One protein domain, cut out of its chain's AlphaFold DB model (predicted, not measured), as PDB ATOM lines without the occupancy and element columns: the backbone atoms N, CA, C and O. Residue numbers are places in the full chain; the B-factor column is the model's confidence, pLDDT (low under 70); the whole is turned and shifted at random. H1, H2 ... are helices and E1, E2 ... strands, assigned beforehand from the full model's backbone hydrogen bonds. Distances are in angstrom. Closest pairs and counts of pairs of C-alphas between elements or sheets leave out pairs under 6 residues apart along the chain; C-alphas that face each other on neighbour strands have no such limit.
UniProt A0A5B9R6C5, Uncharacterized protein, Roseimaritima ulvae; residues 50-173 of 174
ATOM      1  N   VAL A  50      26.719 -12.535 256.951       97.25
ATOM      2  CA  VAL A  50      26.650 -11.741 258.181       97.25
ATOM      3  C   VAL A  50      25.677 -10.582 257.980       97.25
ATOM      4  O   VAL A  50      25.841  -9.760 257.083       97.25
ATOM      5  N   TYR A  51      24.670 -10.497 258.839       97.25
ATOM      6  CA  TYR A  51      23.676  -9.431 258.852       97.25
ATOM      7  C   TYR A  51      23.980  -8.465 259.993       97.25
ATOM      8  O   TYR A  51      24.096  -8.876 261.152       97.25
ATOM      9  N   LYS A  52      24.108  -7.178 259.671       96.69
ATOM     10  CA  LYS A  52      24.372  -6.116 260.642       96.69
ATOM     11  C   LYS A  52      23.109  -5.299 260.887       96.69
ATOM     12  O   LYS A  52      22.623  -4.579 260.013       96.69
ATOM     13  N   TYR A  53      22.614  -5.387 262.113       96.12
ATOM     14  CA  TYR A  53      21.440  -4.677 262.598       96.12
ATOM     15  C   TYR A  53      21.842  -3.478 263.443       96.12
ATOM     16  O   TYR A  53      22.864  -3.496 264.126       96.12
ATOM     17  N   ARG A  54      21.000  -2.447 263.436       94.81
ATOM     18  CA  ARG A  54      21.104  -1.304 264.348       94.81
ATOM     19  C   ARG A  54      19.949  -1.403 265.335       94.81
ATOM     20  O   ARG A  54      18.793  -1.313 264.916       94.81
ATOM     21  N   CYS A  55      20.252  -1.597 266.613       93.00
ATOM     22  CA  CYS A  55      19.258  -1.826 267.658       93.00
ATOM     23  C   CYS A  55      19.357  -0.770 268.769       93.00
ATOM     24  O   CYS A  55      20.310   0.003 268.860       93.00
ATOM     25  N   ASP A  56      18.343  -0.728 269.621       89.75
ATOM     26  CA  ASP A  56      18.307   0.080 270.835       89.75
ATOM     27  C   ASP A  56      17.692  -0.765 271.961       89.75
ATOM     28  O   ASP A  56      16.581  -1.257 271.762       89.75
ATOM     29  N   PRO A  57      18.369  -0.976 273.106       77.06
ATOM     30  CA  PRO A  57      19.759  -0.605 273.393       77.06
ATOM     31  C   PRO A  57      20.753  -1.535 272.666       77.06
ATOM     32  O   PRO A  57      20.596  -2.750 272.672       77.06
ATOM     33  N   GLY A  58      21.794  -0.978 272.039       71.00
ATOM     34  CA  GLY A  58      22.833  -1.760 271.346       71.00
ATOM     35  C   GLY A  58      23.087  -1.277 269.920       71.00
ATOM     36  O   GLY A  58      22.420  -1.695 268.983       71.00
ATOM     37  N   ARG A  59      24.090  -0.403 269.758       81.00
ATOM     38  CA  ARG A  59      24.308   0.385 268.532       81.00
ATOM     39  C   ARG A  59      24.375  -0.463 267.258       81.00
ATOM     40  O   ARG A  59      23.821  -0.056 266.241       81.00
ATOM     41  N   GLU A  60      25.047  -1.614 267.318       92.06
ATOM     42  CA  GLU A  60      25.238  -2.517 266.181       92.06
ATOM     43  C   GLU A  60      25.287  -3.979 266.651       92.06
ATOM     44  O   GLU A  60      26.060  -4.313 267.550       92.06
ATOM     45  N   VAL A  61      24.479  -4.849 266.041       93.69
ATOM     46  CA  VAL A  61      24.420  -6.287 266.339       93.69
ATOM     47  C   VAL A  61      24.704  -7.072 265.068       93.69
ATOM     48  O   VAL A  61      24.058  -6.855 264.045       93.69
ATOM     49  N   PHE A  62      25.666  -7.991 265.136       95.94
ATOM     50  CA  PHE A  62      26.055  -8.847 264.020       95.94
ATOM     51  C   PHE A  62      25.478 -10.248 264.225       95.94
ATOM     52  O   PHE A  62      25.620 -10.842 265.301       95.94
ATOM     53  N   VAL A  63      24.836 -10.777 263.187       96.44
ATOM     54  CA  VAL A  63      24.199 -12.096 263.194       96.44
ATOM     55  C   VAL A  63      24.702 -12.898 262.003       96.44
ATOM     56  O   VAL A  63      24.634 -12.430 260.871       96.44
ATOM     57  N   TYR A  64      25.206 -14.100 262.260       97.44
ATOM     58  CA  TYR A  64      25.649 -15.029 261.224       97.44
ATOM     59  C   TYR A  64      24.521 -16.018 260.922       97.44
ATOM     60  O   TYR A  64      24.074 -16.726 261.828       97.44
ATOM     61  N   ALA A  65      24.019 -16.032 259.685       96.62
ATOM     62  CA  ALA A  65      22.857 -16.839 259.304       96.62
ATOM     63  C   ALA A  65      22.812 -17.140 257.798       96.62
ATOM     64  O   ALA A  65      23.365 -16.404 256.979       96.62
ATOM     65  N   GLY A  66      22.114 -18.215 257.420       94.56
ATOM     66  CA  GLY A  66      21.959 -18.626 256.021       94.56
ATOM     67  C   GLY A  66      20.905 -17.819 255.265       94.56
ATOM     68  O   GLY A  66      20.917 -17.774 254.040       94.56
ATOM     69  N   SER A  67      19.998 -17.155 255.981       95.75
ATOM     70  CA  SER A  67      18.954 -16.321 255.386       95.75
ATOM     71  C   SER A  67      18.610 -15.134 256.275       95.75
ATOM     72  O   SER A  67      18.873 -15.138 257.479       95.75
ATOM     73  N   ARG A  68      17.954 -14.130 255.685       95.12
ATOM     74  CA  ARG A  68      17.484 -12.962 256.430       95.12
ATOM     75  C   ARG A  68      16.446 -13.324 257.496       95.12
ATOM     76  O   ARG A  68      16.532 -12.827 258.609       95.12
ATOM     77  N   ALA A  69      15.512 -14.220 257.180       96.56
ATOM     78  CA  ALA A  69      14.496 -14.663 258.134       96.56
ATOM     79  C   ALA A  69      15.123 -15.378 259.346       96.56
ATOM     80  O   ALA A  69      14.732 -15.139 260.486       96.56
ATOM     81  N   GLU A  70      16.135 -16.217 259.112       96.81
ATOM     82  CA  GLU A  70      16.899 -16.847 260.192       96.81
ATOM     83  C   GLU A  70      17.649 -15.802 261.031       96.81
ATOM     84  O   GLU A  70      17.647 -15.885 262.259       96.81
ATOM     85  N   ALA A  71      18.250 -14.798 260.386       96.69
ATOM     86  CA  ALA A  71      18.946 -13.718 261.076       96.69
ATOM     87  C   ALA A  71      18.006 -12.889 261.965       96.69
ATOM     88  O   ALA A  71      18.352 -12.593 263.108       96.69
ATOM     89  N   ASP A  72      16.806 -12.570 261.475       96.06
ATOM     90  CA  ASP A  72      15.792 -11.830 262.230       96.06
ATOM     91  C   ASP A  72      15.337 -12.624 263.469       96.06
ATOM     92  O   ASP A  72      15.242 -12.064 264.564       96.06
ATOM     93  N   ASN A  73      15.145 -13.942 263.331       96.06
ATOM     94  CA  ASN A  73      14.807 -14.822 264.453       96.06
ATOM     95  C   ASN A  73      15.937 -14.882 265.493       96.06
ATOM     96  O   ASN A  73      15.700 -14.634 266.676       96.06
ATOM     97  N   ARG A  74      17.182 -15.133 265.058       95.56
ATOM     98  CA  ARG A  74      18.360 -15.175 265.946       95.56
ATOM     99  C   ARG A  74      18.594 -13.832 266.649       95.56
ATOM    100  O   ARG A  74      18.988 -13.808 267.819       95.56
ATOM    101  N   LEU A  75      18.359 -12.713 265.958       95.12
ATOM    102  CA  LEU A  75      18.413 -11.378 266.553       95.12
ATOM    103  C   LEU A  75      17.364 -11.240 267.654       95.12
ATOM    104  O   LEU A  75      17.707 -10.838 268.764       95.12
ATOM    105  N   ALA A  76      16.109 -11.575 267.354       93.88
ATOM    106  CA  ALA A  76      15.016 -11.439 268.302       93.88
ATOM    107  C   ALA A  76      15.246 -12.292 269.555       93.88
ATOM    108  O   ALA A  76      15.108 -11.789 270.667       93.88
ATOM    109  N   GLU A  77      15.670 -13.545 269.395       93.62
ATOM    110  CA  GLU A  77      16.030 -14.428 270.510       93.62
ATOM    111  C   GLU A  77      17.138 -13.828 271.385       93.62
ATOM    112  O   GLU A  77      17.015 -13.779 272.611       93.62
ATOM    113  N   ARG A  78      18.213 -13.329 270.760       92.38
ATOM    114  CA  ARG A  78      19.346 -12.718 271.464       92.38
ATOM    115  C   ARG A  78      18.926 -11.469 272.226       92.38
ATOM    116  O   ARG A  78      19.217 -11.349 273.412       92.38
ATOM    117  N   MET A  79      18.228 -10.560 271.559       92.56
ATOM    118  CA  MET A  79      17.851  -9.277 272.139       92.56
ATOM    119  C   MET A  79      16.769  -9.424 273.214       92.56
ATOM    120  O   MET A  79      16.832  -8.729 274.223       92.56
ATOM    121  N   ASN A  80      15.836 -10.371 273.072       92.19
ATOM    122  CA  ASN A  80      14.866 -10.692 274.124       92.19
ATOM    123  C   ASN A  80      15.539 -11.255 275.383       92.19
ATOM    124  O   ASN A  80      15.082 -10.987 276.492       92.19
ATOM    125  N   ARG A  81      16.616 -12.032 275.223       90.75
ATOM    126  CA  ARG A  81      17.391 -12.575 276.345       90.75
ATOM    127  C   ARG A  81      18.236 -11.503 277.033       90.75
ATOM    128  O   ARG A  81      18.281 -11.468 278.258       90.75
ATOM    129  N   ASP A  82      18.924 -10.675 276.251       88.88
ATOM    130  CA  ASP A  82      19.920  -9.731 276.767       88.88
ATOM    131  C   ASP A  82      19.273  -8.413 277.244       88.88
ATOM    132  O   ASP A  82      19.760  -7.791 278.188       88.88
ATOM    133  N   TYR A  83      18.139  -8.027 276.649       89.50
ATOM    134  CA  TYR A  83      17.377  -6.814 276.969       89.50
ATOM    135  C   TYR A  83      15.874  -7.100 277.157       89.50
ATOM    136  O   TYR A  83      15.033  -6.549 276.432       89.50
ATOM    137  N   PRO A  84      15.501  -7.953 278.130       89.31
ATOM    138  CA  PRO A  84      14.104  -8.236 278.423       89.31
ATOM    139  C   PRO A  84      13.406  -7.000 278.995       89.31
ATOM    140  O   PRO A  84      14.009  -6.214 279.735       89.31
ATOM    141  N   ILE A  85      12.105  -6.874 278.713       90.62
ATOM    142  CA  ILE A  85      11.259  -5.870 279.366       90.62
ATOM    143  C   ILE A  85      11.316  -6.119 280.874       90.62
ATOM    144  O   ILE A  85      10.934  -7.179 281.366       90.62
ATOM    145  N   SER A  86      11.865  -5.151 281.595       88.44
ATOM    146  CA  SER A  86      12.135  -5.230 283.030       88.44
ATOM    147  C   SER A  86      12.266  -3.823 283.602       88.44
ATOM    148  O   SER A  86      12.385  -2.860 282.847       88.44
ATOM    149  N   ASP A  87      12.336  -3.687 284.926       87.44
ATOM    150  CA  ASP A  87      12.509  -2.381 285.581       87.44
ATOM    151  C   ASP A  87      13.759  -1.619 285.095       87.44
ATOM    152  O   ASP A  87      13.798  -0.391 285.119       87.44
ATOM    153  N   ARG A  88      14.787  -2.340 284.616       82.31
ATOM    154  CA  ARG A  88      16.013  -1.755 284.041       82.31
ATOM    155  C   ARG A  88      15.873  -1.373 282.565       82.31
ATOM    156  O   ARG A  88      16.591  -0.493 282.098       82.31
ATOM    157  N   HIS A  89      14.965  -2.025 281.842       83.62
ATOM    158  CA  HIS A  89      14.695  -1.817 280.420       83.62
ATOM    159  C   HIS A  89      13.178  -1.773 280.186       83.62
ATOM    160  O   HIS A  89      12.603  -2.731 279.666       83.62
ATOM    161  N   PRO A  90      12.500  -0.673 280.564       84.25
ATOM    162  CA  PRO A  90      11.034  -0.613 280.575       84.25
ATOM    163  C   PRO A  90      10.409  -0.733 279.180       84.25
ATOM    164  O   PRO A  90       9.245  -1.098 279.049       84.25
ATOM    165  N   HIS A  91      11.177  -0.445 278.128       84.62
ATOM    166  CA  HIS A  91      10.728  -0.515 276.737       84.62
ATOM    167  C   HIS A  91      11.294  -1.721 275.972       84.62
ATOM    168  O   HIS A  91      11.007  -1.862 274.786       84.62
ATOM    169  N   GLY A  92      12.079  -2.584 276.631       88.38
ATOM    170  CA  GLY A  92      12.781  -3.691 275.978       88.38
ATOM    171  C   GLY A  92      13.740  -3.211 274.888       88.38
ATOM    172  O   GLY A  92      14.292  -2.110 274.972       88.38
ATOM    173  N   TRP A  93      13.930  -4.043 273.864       93.00
ATOM    174  CA  TRP A  93      14.712  -3.700 272.684       93.00
ATOM    175  C   TRP A  93      13.827  -3.355 271.486       93.00
ATOM    176  O   TRP A  93      12.687  -3.804 271.365       93.00
ATOM    177  N   ARG A  94      14.389  -2.591 270.553       91.88
ATOM    178  CA  ARG A  94      13.779  -2.285 269.257       91.88
ATOM    179  C   ARG A  94      14.837  -2.145 268.174       91.88
ATOM    180  O   ARG A  94      15.998  -1.845 268.453       91.88
ATOM    181  N   LEU A  95      14.420  -2.304 266.923       91.94
ATOM    182  CA  LEU A  95      15.237  -1.909 265.779       91.94
ATOM    183  C   LEU A  95      15.300  -0.380 265.708       91.94
ATOM    184  O   LEU A  95      14.272   0.294 265.685       91.94
ATOM    185  N   ALA A  96      16.514   0.163 265.662       90.25
ATOM    186  CA  ALA A  96      16.754   1.592 265.484       90.25
ATOM    187  C   ALA A  96      16.663   2.009 264.006       90.25
ATOM    188  O   ALA A  96      16.418   3.173 263.703       90.25
ATOM    189  N   SER A  97      16.859   1.063 263.080       90.56
ATOM    190  CA  SER A  97      16.698   1.264 261.640       90.56
ATOM    191  C   SER A  97      16.096   0.013 260.992       90.56
ATOM    192  O   SER A  97      16.497  -1.095 261.353       90.56
ATOM    193  N   PRO A  98      15.180   0.158 260.015       87.31
ATOM    194  CA  PRO A  98      14.705  -0.967 259.209       87.31
ATOM    195  C   PRO A  98      15.763  -1.461 258.208       87.31
ATOM    196  O   PRO A  98      15.658  -2.573 257.688       87.31
ATOM    197  N   VAL A  99      16.782  -0.639 257.924       90.12
ATOM    198  CA  VAL A  99      17.872  -0.976 257.005       90.12
ATOM    199  C   VAL A  99      18.887  -1.861 257.716       90.12
ATOM    200  O   VAL A  99      19.410  -1.502 258.775       90.12
ATOM    201  N   VAL A 100      19.188  -2.997 257.094       93.88
ATOM    202  CA  VAL A 100      20.137  -3.999 257.583       93.88
ATOM    203  C   VAL A 100      21.205  -4.190 256.532       93.88
ATOM    204  O   VAL A 100      20.886  -4.410 255.362       93.88
ATOM    205  N   ASP A 101      22.458  -4.112 256.964       96.06
ATOM    206  CA  ASP A 101      23.588  -4.272 256.061       96.06
ATOM    207  C   ASP A 101      23.856  -5.776 255.889       96.06
ATOM    208  O   ASP A 101      23.920  -6.525 256.870       96.06
ATOM    209  N   VAL A 102      23.955  -6.223 254.637       96.69
ATOM    210  CA  VAL A 102      24.146  -7.629 254.261       96.69
ATOM    211  C   VAL A 102      25.590  -7.797 253.805       96.69
ATOM    212  O   VAL A 102      25.960  -7.311 252.743       96.69
ATOM    213  N   LEU A 103      26.401  -8.460 254.625       95.56
ATOM    214  CA  LEU A 103      27.840  -8.609 254.425       95.56
ATOM    215  C   LEU A 103      28.118 -10.059 254.021       95.56
ATOM    216  O   LEU A 103      28.216 -10.954 254.866       95.56
ATOM    217  N   THR A 104      28.165 -10.301 252.711       92.00
ATOM    218  CA  THR A 104      28.433 -11.630 252.136       92.00
ATOM    219  C   THR A 104      29.914 -11.983 252.159       92.00
ATOM    220  O   THR A 104      30.260 -13.159 252.203       92.00
ATOM    221  N   ASP A 105      30.793 -10.978 252.127       90.75
ATOM    222  CA  ASP A 105      32.227 -11.181 252.303       90.75
ATOM    223  C   ASP A 105      32.574 -11.165 253.805       90.75
ATOM    224  O   ASP A 105      32.383 -10.144 254.480       90.75
ATOM    225  N   PRO A 106      33.110 -12.266 254.365       90.75
ATOM    226  CA  PRO A 106      33.508 -12.301 255.768       90.75
ATOM    227  C   PRO A 106      34.630 -11.301 256.100       90.75
ATOM    228  O   PRO A 106      34.744 -10.875 257.252       90.75
ATOM    229  N   VAL A 107      35.450 -10.886 255.125       91.88
ATOM    230  CA  VAL A 107      36.487  -9.861 255.326       91.88
ATOM    231  C   VAL A 107      35.852  -8.487 255.522       91.88
ATOM    232  O   VAL A 107      36.264  -7.734 256.410       91.88
ATOM    233  N   GLU A 108      34.814  -8.169 254.748       93.50
ATOM    234  CA  GLU A 108      34.026  -6.947 254.916       93.50
ATOM    235  C   GLU A 108      33.343  -6.926 256.289       93.50
ATOM    236  O   GLU A 108      33.454  -5.940 257.024       93.50
ATOM    237  N   ALA A 109      32.739  -8.050 256.692       94.19
ATOM    238  CA  ALA A 109      32.160  -8.212 258.023       94.19
ATOM    239  C   ALA A 109      33.189  -7.989 259.139       94.19
ATOM    240  O   ALA A 109      32.922  -7.253 260.096       94.19
ATOM    241  N   ALA A 110      34.391  -8.558 259.001       94.44
ATOM    242  CA  ALA A 110      35.460  -8.369 259.975       94.44
ATOM    243  C   ALA A 110      35.866  -6.897 260.088       94.44
ATOM    244  O   ALA A 110      36.009  -6.381 261.199       94.44
ATOM    245  N   ASN A 111      35.977  -6.195 258.959       93.25
ATOM    246  CA  ASN A 111      36.322  -4.776 258.925       93.25
ATOM    247  C   ASN A 111      35.236  -3.885 259.543       93.25
ATOM    248  O   ASN A 111      35.576  -2.947 260.269       93.25
ATOM    249  N   ALA A 112      33.964  -4.210 259.311       93.25
ATOM    250  CA  ALA A 112      32.818  -3.476 259.839       93.25
ATOM    251  C   ALA A 112      32.590  -3.672 261.349       93.25
ATOM    252  O   ALA A 112      31.899  -2.857 261.965       93.25
ATOM    253  N   SER A 113      33.133  -4.737 261.947       92.62
ATOM    254  CA  SER A 113      32.931  -5.052 263.366       92.62
ATOM    255  C   SER A 113      33.739  -4.139 264.309       92.62
ATOM    256  O   SER A 113      34.810  -3.648 263.938       92.62
ATOM    257  N   PRO A 114      33.293  -3.907 265.557       89.19
ATOM    258  CA  PRO A 114      34.083  -3.220 266.579       89.19
ATOM    259  C   PRO A 114      35.105  -4.179 267.223       89.19
ATOM    260  O   PRO A 114      34.924  -4.661 268.339       89.19
ATOM    261  N   GLY A 115      36.203  -4.461 266.518       89.75
ATOM    262  CA  GLY A 115      37.292  -5.324 266.994       89.75
ATOM    263  C   GLY A 115      37.250  -6.744 266.422       89.75
ATOM    264  O   GLY A 115      37.283  -6.909 265.209       89.75
ATOM    265  N   ASN A 116      37.252  -7.765 267.278       92.88
ATOM    266  CA  ASN A 116      37.228  -9.152 266.808       92.88
ATOM    267  C   ASN A 116      35.794  -9.555 266.443       92.88
ATOM    268  O   ASN A 116      34.935  -9.590 267.330       92.88
ATOM    269  N   LEU A 117      35.556  -9.889 265.171       94.69
ATOM    270  CA  LEU A 117      34.226 -10.219 264.645       94.69
ATOM    271  C   LEU A 117      33.541 -11.340 265.432       94.69
ATOM    272  O   LEU A 117      32.356 -11.250 265.745       94.69
ATOM    273  N   LEU A 118      34.291 -12.374 265.819       95.50
ATOM    274  CA  LEU A 118      33.747 -13.537 266.519       95.50
ATOM    275  C   LEU A 118      33.261 -13.190 267.933       95.50
ATOM    276  O   LEU A 118      32.487 -13.946 268.515       95.50
ATOM    277  N   ARG A 119      33.670 -12.043 268.494       93.00
ATOM    278  CA  ARG A 119      33.129 -11.536 269.768       93.00
ATOM    279  C   ARG A 119      31.761 -10.877 269.620       93.00
ATOM    280  O   ARG A 119      31.086 -10.686 270.626       93.00
ATOM    281  N   CYS A 120      31.361 -10.520 268.402       92.12
ATOM    282  CA  CYS A 120      30.033  -9.978 268.121       92.12
ATOM    283  C   CYS A 120      28.967 -11.079 268.011       92.12
ATOM    284  O   CYS A 120      27.772 -10.786 268.055       92.12
ATOM    285  N   PHE A 121      29.390 -12.337 267.877       94.25
ATOM    286  CA  PHE A 121      28.520 -13.499 267.762       94.25
ATOM    287  C   PHE A 121      28.261 -14.163 269.116       94.25
ATOM    288  O   PHE A 121      29.033 -14.023 270.070       94.25
ATOM    289  N   SER A 122      27.180 -14.940 269.197       91.75
ATOM    290  CA  SER A 122      27.021 -15.892 270.294       91.75
ATOM    291  C   SER A 122      28.107 -16.980 270.223       91.75
ATOM    292  O   SER A 122      28.667 -17.229 269.153       91.75
ATOM    293  N   PRO A 123      28.413 -17.681 271.331       91.31
ATOM    294  CA  PRO A 123      29.440 -18.723 271.322       91.31
ATOM    295  C   PRO A 123      29.208 -19.827 270.282       91.31
ATOM    296  O   PRO A 123      30.176 -20.312 269.700       91.31
ATOM    297  N   ALA A 124      27.944 -20.203 270.049       91.50
ATOM    298  CA  ALA A 124      27.569 -21.217 269.065       91.50
ATOM    299  C   ALA A 124      27.813 -20.725 267.632       91.50
ATOM    300  O   ALA A 124      28.475 -21.406 266.857       91.50
ATOM    301  N   GLU A 125      27.366 -19.511 267.311       93.50
ATOM    302  CA  GLU A 125      27.599 -18.890 266.001       93.50
ATOM    303  C   GLU A 125      29.082 -18.645 265.726       93.50
ATOM    304  O   GLU A 125      29.536 -18.839 264.608       93.50
ATOM    305  N   ALA A 126      29.858 -18.236 266.733       94.50
ATOM    306  CA  ALA A 126      31.296 -18.048 266.581       94.50
ATOM    307  C   ALA A 126      32.008 -19.369 266.241       94.50
ATOM    308  O   ALA A 126      32.924 -19.383 265.420       94.50
ATOM    309  N   ALA A 127      31.580 -20.476 266.857       94.06
ATOM    310  CA  ALA A 127      32.108 -21.804 266.560       94.06
ATOM    311  C   ALA A 127      31.702 -22.275 265.155       94.06
ATOM    312  O   ALA A 127      32.544 -22.806 264.431       94.06
ATOM    313  N   GLU A 128      30.441 -22.049 264.780       95.12
ATOM    314  CA  GLU A 128      29.890 -22.328 263.450       95.12
ATOM    315  C   GLU A 128      30.666 -21.560 262.370       95.12
ATOM    316  O   GLU A 128      31.273 -22.168 261.494       95.12
ATOM    317  N   PHE A 129      30.776 -20.239 262.515       95.62
ATOM    318  CA  PHE A 129      31.530 -19.371 261.613       95.62
ATOM    319  C   PHE A 129      32.988 -19.819 261.462       95.62
ATOM    320  O   PHE A 129      33.502 -19.919 260.351       95.62
ATOM    321  N   ALA A 130      33.678 -20.116 262.569       93.62
ATOM    322  CA  ALA A 130      35.069 -20.564 262.519       93.62
ATOM    323  C   ALA A 130      35.228 -21.941 261.849       93.62
ATOM    324  O   ALA A 130      36.291 -22.237 261.300       93.62
ATOM    325  N   ALA A 131      34.225 -22.817 261.936       92.81
ATOM    326  CA  ALA A 131      34.225 -24.098 261.234       92.81
ATOM    327  C   ALA A 131      34.026 -23.898 259.725       92.81
ATOM    328  O   ALA A 131      34.833 -24.411 258.948       92.81
ATOM    329  N   ASP A 132      33.035 -23.095 259.336       93.56
ATOM    330  CA  ASP A 132      32.734 -22.790 257.935       93.56
ATOM    331  C   ASP A 132      33.913 -22.078 257.257       93.56
ATOM    332  O   ASP A 132      34.346 -22.484 256.182       93.56
ATOM    333  N   TYR A 133      34.519 -21.091 257.929       91.50
ATOM    334  CA  TYR A 133      35.683 -20.363 257.417       91.50
ATOM    335  C   TYR A 133      36.882 -21.282 257.142       91.50
ATOM    336  O   TYR A 133      37.538 -21.171 256.111       91.50
ATOM    337  N   ARG A 134      37.159 -22.238 258.039       88.31
ATOM    338  CA  ARG A 134      38.249 -23.211 257.844       88.31
ATOM    339  C   ARG A 134      37.943 -24.219 256.740       88.31
ATOM    340  O   ARG A 134      38.866 -24.689 256.076       88.31
ATOM    341  N   ALA A 135      36.674 -24.586 256.564       86.88
ATOM    342  CA  ALA A 135      36.262 -25.452 255.466       86.88
ATOM    343  C   ALA A 135      36.479 -24.757 254.113       86.88
ATOM    344  O   ALA A 135      37.034 -25.378 253.207       86.88
ATOM    345  N   ASP A 136      36.126 -23.475 254.024       85.75
ATOM    346  CA  ASP A 136      36.300 -22.628 252.839       85.75
ATOM    347  C   ASP A 136      37.792 -22.420 252.507       85.75
ATOM    348  O   ASP A 136      38.236 -22.730 251.404       85.75
ATOM    349  N   GLU A 137      38.618 -22.050 253.494       82.75
ATOM    350  CA  GLU A 137      40.069 -21.867 253.304       82.75
ATOM    351  C   GLU A 137      40.757 -23.161 252.831       82.75
ATOM    352  O   GLU A 137      41.626 -23.147 251.955       82.75
ATOM    353  N   LYS A 138      40.342 -24.318 253.366       79.19
ATOM    354  CA  LYS A 138      40.859 -25.622 252.931       79.19
ATOM    355  C   LYS A 138      40.477 -25.938 251.481       79.19
ATOM    356  O   LYS A 138      41.263 -26.587 250.789       79.19
ATOM    357  N   GLN A 139      39.295 -25.519 251.033       73.69
ATOM    358  CA  GLN A 139      38.861 -25.678 249.642       73.69
ATOM    359  C   GLN A 139      39.665 -24.764 248.710       73.69
ATOM    360  O   GLN A 139      40.190 -25.252 247.708       73.69
ATOM    361  N   GLU A 140      39.862 -23.493 249.073       72.88
ATOM    362  CA  GLU A 140      40.673 -22.550 248.285       72.88
ATOM    363  C   GLU A 140      42.137 -23.020 248.150       72.88
ATOM    364  O   GLU A 140      42.709 -23.007 247.053       72.88
ATOM    365  N   LEU A 141      42.736 -23.518 249.239       67.38
ATOM    366  CA  LEU A 141      44.094 -24.080 249.238       67.38
ATOM    367  C   LEU A 141      44.216 -25.371 248.415       67.38
ATOM    368  O   LEU A 141      45.288 -25.656 247.887       67.38
ATOM    369  N   ALA A 142      43.148 -26.165 248.307       64.31
ATOM    370  CA  ALA A 142      43.133 -27.363 247.468       64.31
ATOM    371  C   ALA A 142      42.983 -27.039 245.970       64.31
ATOM    372  O   ALA A 142      43.342 -27.870 245.134       64.31
ATOM    373  N   ALA A 143      42.458 -25.857 245.634       63.22
ATOM    374  CA  ALA A 143      42.227 -25.413 244.262       63.22
ATOM    375  C   ALA A 143      43.414 -24.647 243.646       63.22
ATOM    376  O   ALA A 143      43.519 -24.580 242.423       63.22
ATOM    377  N   THR A 144      44.327 -24.087 244.451       57.56
ATOM    378  CA  THR A 144      45.447 -23.268 243.947       57.56
ATOM    379  C   THR A 144      46.830 -23.854 244.267       57.56
ATOM    380  O   THR A 144      47.090 -24.261 245.400       57.56
ATOM    381  N   PRO A 145      47.777 -23.882 243.304       53.34
ATOM    382  CA  PRO A 145      49.154 -24.274 243.584       53.34
ATOM    383  C   PRO A 145      49.818 -23.251 244.521       53.34
ATOM    384  O   PRO A 145      49.768 -22.046 244.278       53.34
ATOM    385  N   LYS A 146      50.418 -23.771 245.603       54.84
ATOM    386  CA  LYS A 146      51.109 -23.087 246.715       54.84
ATOM    387  C   LYS A 146      51.486 -21.622 246.434       54.84
ATOM    388  O   LYS A 146      52.558 -21.342 245.898       54.84
ATOM    389  N   ARG A 147      50.650 -20.679 246.884       54.81
ATOM    390  CA  ARG A 147      51.061 -19.276 247.041       54.81
ATOM    391  C   ARG A 147      52.133 -19.186 248.128       54.81
ATOM    392  O   ARG A 147      51.933 -19.658 249.244       54.81
ATOM    393  N   THR A 148      53.265 -18.576 247.795       54.09
ATOM    394  CA  THR A 148      54.303 -18.168 248.744       54.09
ATOM    395  C   THR A 148      53.727 -17.137 249.718       54.09
ATOM    396  O   THR A 148      53.208 -16.093 249.324       54.09
ATOM    397  N   THR A 149      53.748 -17.473 251.003       54.72
ATOM    398  CA  THR A 149      53.126 -16.718 252.095       54.72
ATOM    399  C   THR A 149      54.095 -15.691 252.679       54.72
ATOM    400  O   THR A 149      54.827 -16.027 253.603       54.72
ATOM    401  N   ASP A 150      54.066 -14.451 252.184       58.38
ATOM    402  CA  ASP A 150      54.765 -13.301 252.803       58.38
ATOM    403  C   ASP A 150      53.819 -12.138 253.165       58.38
ATOM    404  O   ASP A 150      54.254 -11.037 253.500       58.38
ATOM    405  N   PHE A 151      52.502 -12.359 253.132       57.62
ATOM    406  CA  PHE A 151      51.536 -11.330 253.515       57.62
ATOM    407  C   PHE A 151      51.134 -11.458 254.988       57.62
ATOM    408  O   PHE A 151      50.897 -12.571 255.467       57.62
ATOM    409  N   PRO A 152      51.016 -10.333 255.721       64.50
ATOM    410  CA  PRO A 152      50.499 -10.357 257.079       64.50
ATOM    411  C   PRO A 152      49.061 -10.902 257.087       64.50
ATOM    412  O   PRO A 152      48.289 -10.612 256.167       64.50
ATOM    413  N   PRO A 153      48.673 -11.668 258.122       75.88
ATOM    414  CA  PRO A 153      47.347 -12.264 258.189       75.88
ATOM    415  C   PRO A 153      46.269 -11.177 258.198       75.88
ATOM    416  O   PRO A 153      46.370 -10.172 258.915       75.88
ATOM    417  N   SER A 154      45.214 -11.399 257.410       87.56
ATOM    418  CA  SER A 154      44.043 -10.525 257.379       87.56
ATOM    419  C   SER A 154      43.466 -10.349 258.792       87.56
ATOM    420  O   SER A 154      43.690 -11.164 259.691       87.56
ATOM    421  N   ARG A 155      42.725  -9.258 259.031       90.12
ATOM    422  CA  ARG A 155      42.030  -9.055 260.318       90.12
ATOM    423  C   ARG A 155      41.158 -10.262 260.668       90.12
ATOM    424  O   ARG A 155      41.219 -10.739 261.792       90.12
ATOM    425  N   LEU A 156      40.448 -10.792 259.678       91.31
ATOM    426  CA  LEU A 156      39.631 -11.988 259.815       91.31
ATOM    427  C   LEU A 156      40.453 -13.218 260.239       91.31
ATOM    428  O   LEU A 156      40.080 -13.898 261.193       91.31
ATOM    429  N   ALA A 157      41.601 -13.468 259.603       90.06
ATOM    430  CA  ALA A 157      42.476 -14.581 259.975       90.06
ATOM    431  C   ALA A 157      42.990 -14.455 261.422       90.06
ATOM    432  O   ALA A 157      43.033 -15.440 262.160       90.06
ATOM    433  N   ARG A 158      43.326 -13.232 261.858       90.44
ATOM    434  CA  ARG A 158      43.698 -12.954 263.256       90.44
ATOM    435  C   ARG A 158      42.537 -13.202 264.217       90.44
ATOM    436  O   ARG A 158      42.735 -13.840 265.247       90.44
ATOM    437  N   ASP A 159      41.336 -12.753 263.863       92.19
ATOM    438  CA  ASP A 159      40.143 -12.917 264.692       92.19
ATOM    439  C   ASP A 159      39.818 -14.396 264.946       92.19
ATOM    440  O   ASP A 159      39.554 -14.782 266.092       92.19
ATOM    441  N   VAL A 160      39.888 -15.217 263.890       92.25
ATOM    442  CA  VAL A 160      39.695 -16.674 263.955       92.25
ATOM    443  C   VAL A 160      40.784 -17.327 264.808       92.25
ATOM    444  O   VAL A 160      40.472 -18.095 265.720       92.25
ATOM    445  N   HIS A 161      42.055 -16.981 264.581       91.75
ATOM    446  CA  HIS A 161      43.176 -17.534 265.342       91.75
ATOM    447  C   HIS A 161      43.070 -17.248 266.851       91.75
ATOM    448  O   HIS A 161      43.204 -18.151 267.685       91.75
ATOM    449  N   ASP A 162      42.767 -16.001 267.217       92.06
ATOM    450  CA  ASP A 162      42.592 -15.589 268.611       92.06
ATOM    451  C   ASP A 162      41.436 -16.333 269.287       92.06
ATOM    452  O   ASP A 162      41.524 -16.716 270.463       92.06
ATOM    453  N   TYR A 163      40.337 -16.549 268.564       93.00
ATOM    454  CA  TYR A 163      39.199 -17.312 269.064       93.00
ATOM    455  C   TYR A 163      39.595 -18.759 269.390       93.00
ATOM    456  O   TYR A 163      39.324 -19.234 270.498       93.00
ATOM    457  N   GLU A 164      40.305 -19.440 268.487       91.94
ATOM    458  CA  GLU A 164      40.747 -20.823 268.690       91.94
ATOM    459  C   GLU A 164      41.682 -20.975 269.898       91.94
ATOM    460  O   GLU A 164      41.529 -21.907 270.696       91.94
ATOM    461  N   ILE A 165      42.633 -20.050 270.077       92.31
ATOM    462  CA  ILE A 165      43.518 -20.036 271.252       92.31
ATOM    463  C   ILE A 165      42.694 -19.940 272.538       92.31
ATOM    464  O   ILE A 165      42.935 -20.678 273.500       92.31
ATOM    465  N   ASN A 166      41.717 -19.035 272.570       89.31
ATOM    466  CA  ASN A 166      40.878 -18.828 273.746       89.31
ATOM    467  C   ASN A 166      39.977 -20.033 274.035       89.31
ATOM    468  O   ASN A 166      39.809 -20.393 275.205       89.31
ATOM    469  N   LEU A 167      39.462 -20.698 273.001       89.12
ATOM    470  CA  LEU A 167      38.679 -21.921 273.143       89.12
ATOM    471  C   LEU A 167      39.507 -23.036 273.806       89.12
ATOM    472  O   LEU A 167      39.077 -23.604 274.811       89.12
ATOM    473  N   ARG A 168      40.742 -23.265 273.334       88.62
ATOM    474  CA  ARG A 168      41.676 -24.254 273.915       88.62
ATOM    475  C   ARG A 168      42.051 -23.945 275.366       88.62
ATOM    476  O   ARG A 168      42.276 -24.848 276.168       88.62
ATOM    477  N   ARG A 169      42.159 -22.661 275.725       89.38
ATOM    478  CA  ARG A 169      42.443 -22.241 277.109       89.38
ATOM    479  C   ARG A 169      41.271 -22.520 278.044       89.38
ATOM    480  O   ARG A 169      41.505 -22.876 279.194       89.38
ATOM    481  N   ARG A 170      40.034 -22.352 277.568       84.31
ATOM    482  CA  ARG A 170      38.821 -22.640 278.348       84.31
ATOM    483  C   ARG A 170      38.622 -24.140 278.541       84.31
ATOM    484  O   ARG A 170      38.357 -24.555 279.660       84.31
ATOM    485  N   SER A 171      38.845 -24.945 277.502       79.06
ATOM    486  CA  SER A 171      38.691 -26.405 277.578       79.06
ATOM    487  C   SER A 171      39.703 -27.091 278.503       79.06
ATOM    488  O   SER A 171      39.447 -28.189 278.965       79.06
ATOM    489  N   ARG A 172      40.856 -26.467 278.775       74.06
ATOM    490  CA  ARG A 172      41.866 -26.975 279.724       74.06
ATOM    491  C   ARG A 172      41.584 -26.635 281.190       74.06
ATOM    492  O   ARG A 172      42.287 -27.135 282.060       74.06
ATOM    493  N   LYS A 173      40.648 -25.721 281.456       64.38
ATOM    494  CA  LYS A 173      40.298 -25.257 282.810       64.38
ATOM    495  C   LYS A 173      39.004 -25.883 283.344       64.38
ATOM    496  O   LYS A 173      38.619 -25.549 284.461       64.38
TER     497      LYS A 173
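What this domain is: This is residues 50 to 173 of the 174 residues of an uncharacterized protein of Roseimaritima ulvae (UniProt A0A5B9R6C5). A small three-strand sheet has H1 over one face and short H2 over the other; beyond it, H3 and H4 cross loosely. Residues 135 to 152, the far part of H3 and some of the link after it, stick out, as do residues 168 to 173 at the end of H4. The printed part has 124 residues, with four named helices and three named strands in the order E1 E2 H1 E3 H2 H3 H4 along the chain; the class is mostly helix, with helices holding 60 and strands 12 of the 72 residues in named elements, and the antiparallel sheet is ordered E2 E1 E3. The whole is only just loose, close to compact, with a radius of gyration of the C-alphas of 16.8 A, spanning 57 by 39 by 23 A.

How they stand to each other: Start at E1, residues 50 to 53, in a hairpin with E2, residues 61 to 65; N 51 and O 63 are 2.8 A apart. On its other side find E3, residues 101 to 103, with N 52 and O 101 2.9 A apart. H1, residues 68 to 82, is on the sheet at a height of 7.8 A, over E2 and only just not over E1, on which 2 of its C-alphas fall; the closest C-alphas of H1 and E2 are Ala 71 and Ala 65, 5.3 A. E2, H1 and E3 form a split strand-helix-strand unit, two strands running the same way with E1 between them, its crossover right-handed. H2, residues 106 to 112, is on the opposite face, over E1 at a height of 9.0 A. H3, residues 123 to 143, only grazes the sheet with residues 125 to 129. H4, residues 155 to 171, touches H2 with residues 155 to 156 alone, closest C-alphas Ala 110 and Leu 156, 5.5 A, about perpendicular at 84 degrees. H3 and H4 are close but not clearly touching, closest C-alphas Ala 130 and Val 160, 6.2 A. In the four helices every O i to N i+4 pair is within hydrogen-bond range.

Where its parts are: Find C-alpha 50 at (26.650, -11.741, 258.181), where E1 begins. H1 is 20.7 A long; H3 runs 30.7 A, and H4 runs 24.7 A to C-alpha 171 at (38.691, -26.405, 277.578).

The domain as a whole: The farthest C-alphas, Asp 87 and Pro 145, are 59.9 A apart. The printed part has no cut; H1 to E3 and H3 to H4 are long links. Confidence is under 70 at residues 141 to 152 and 173.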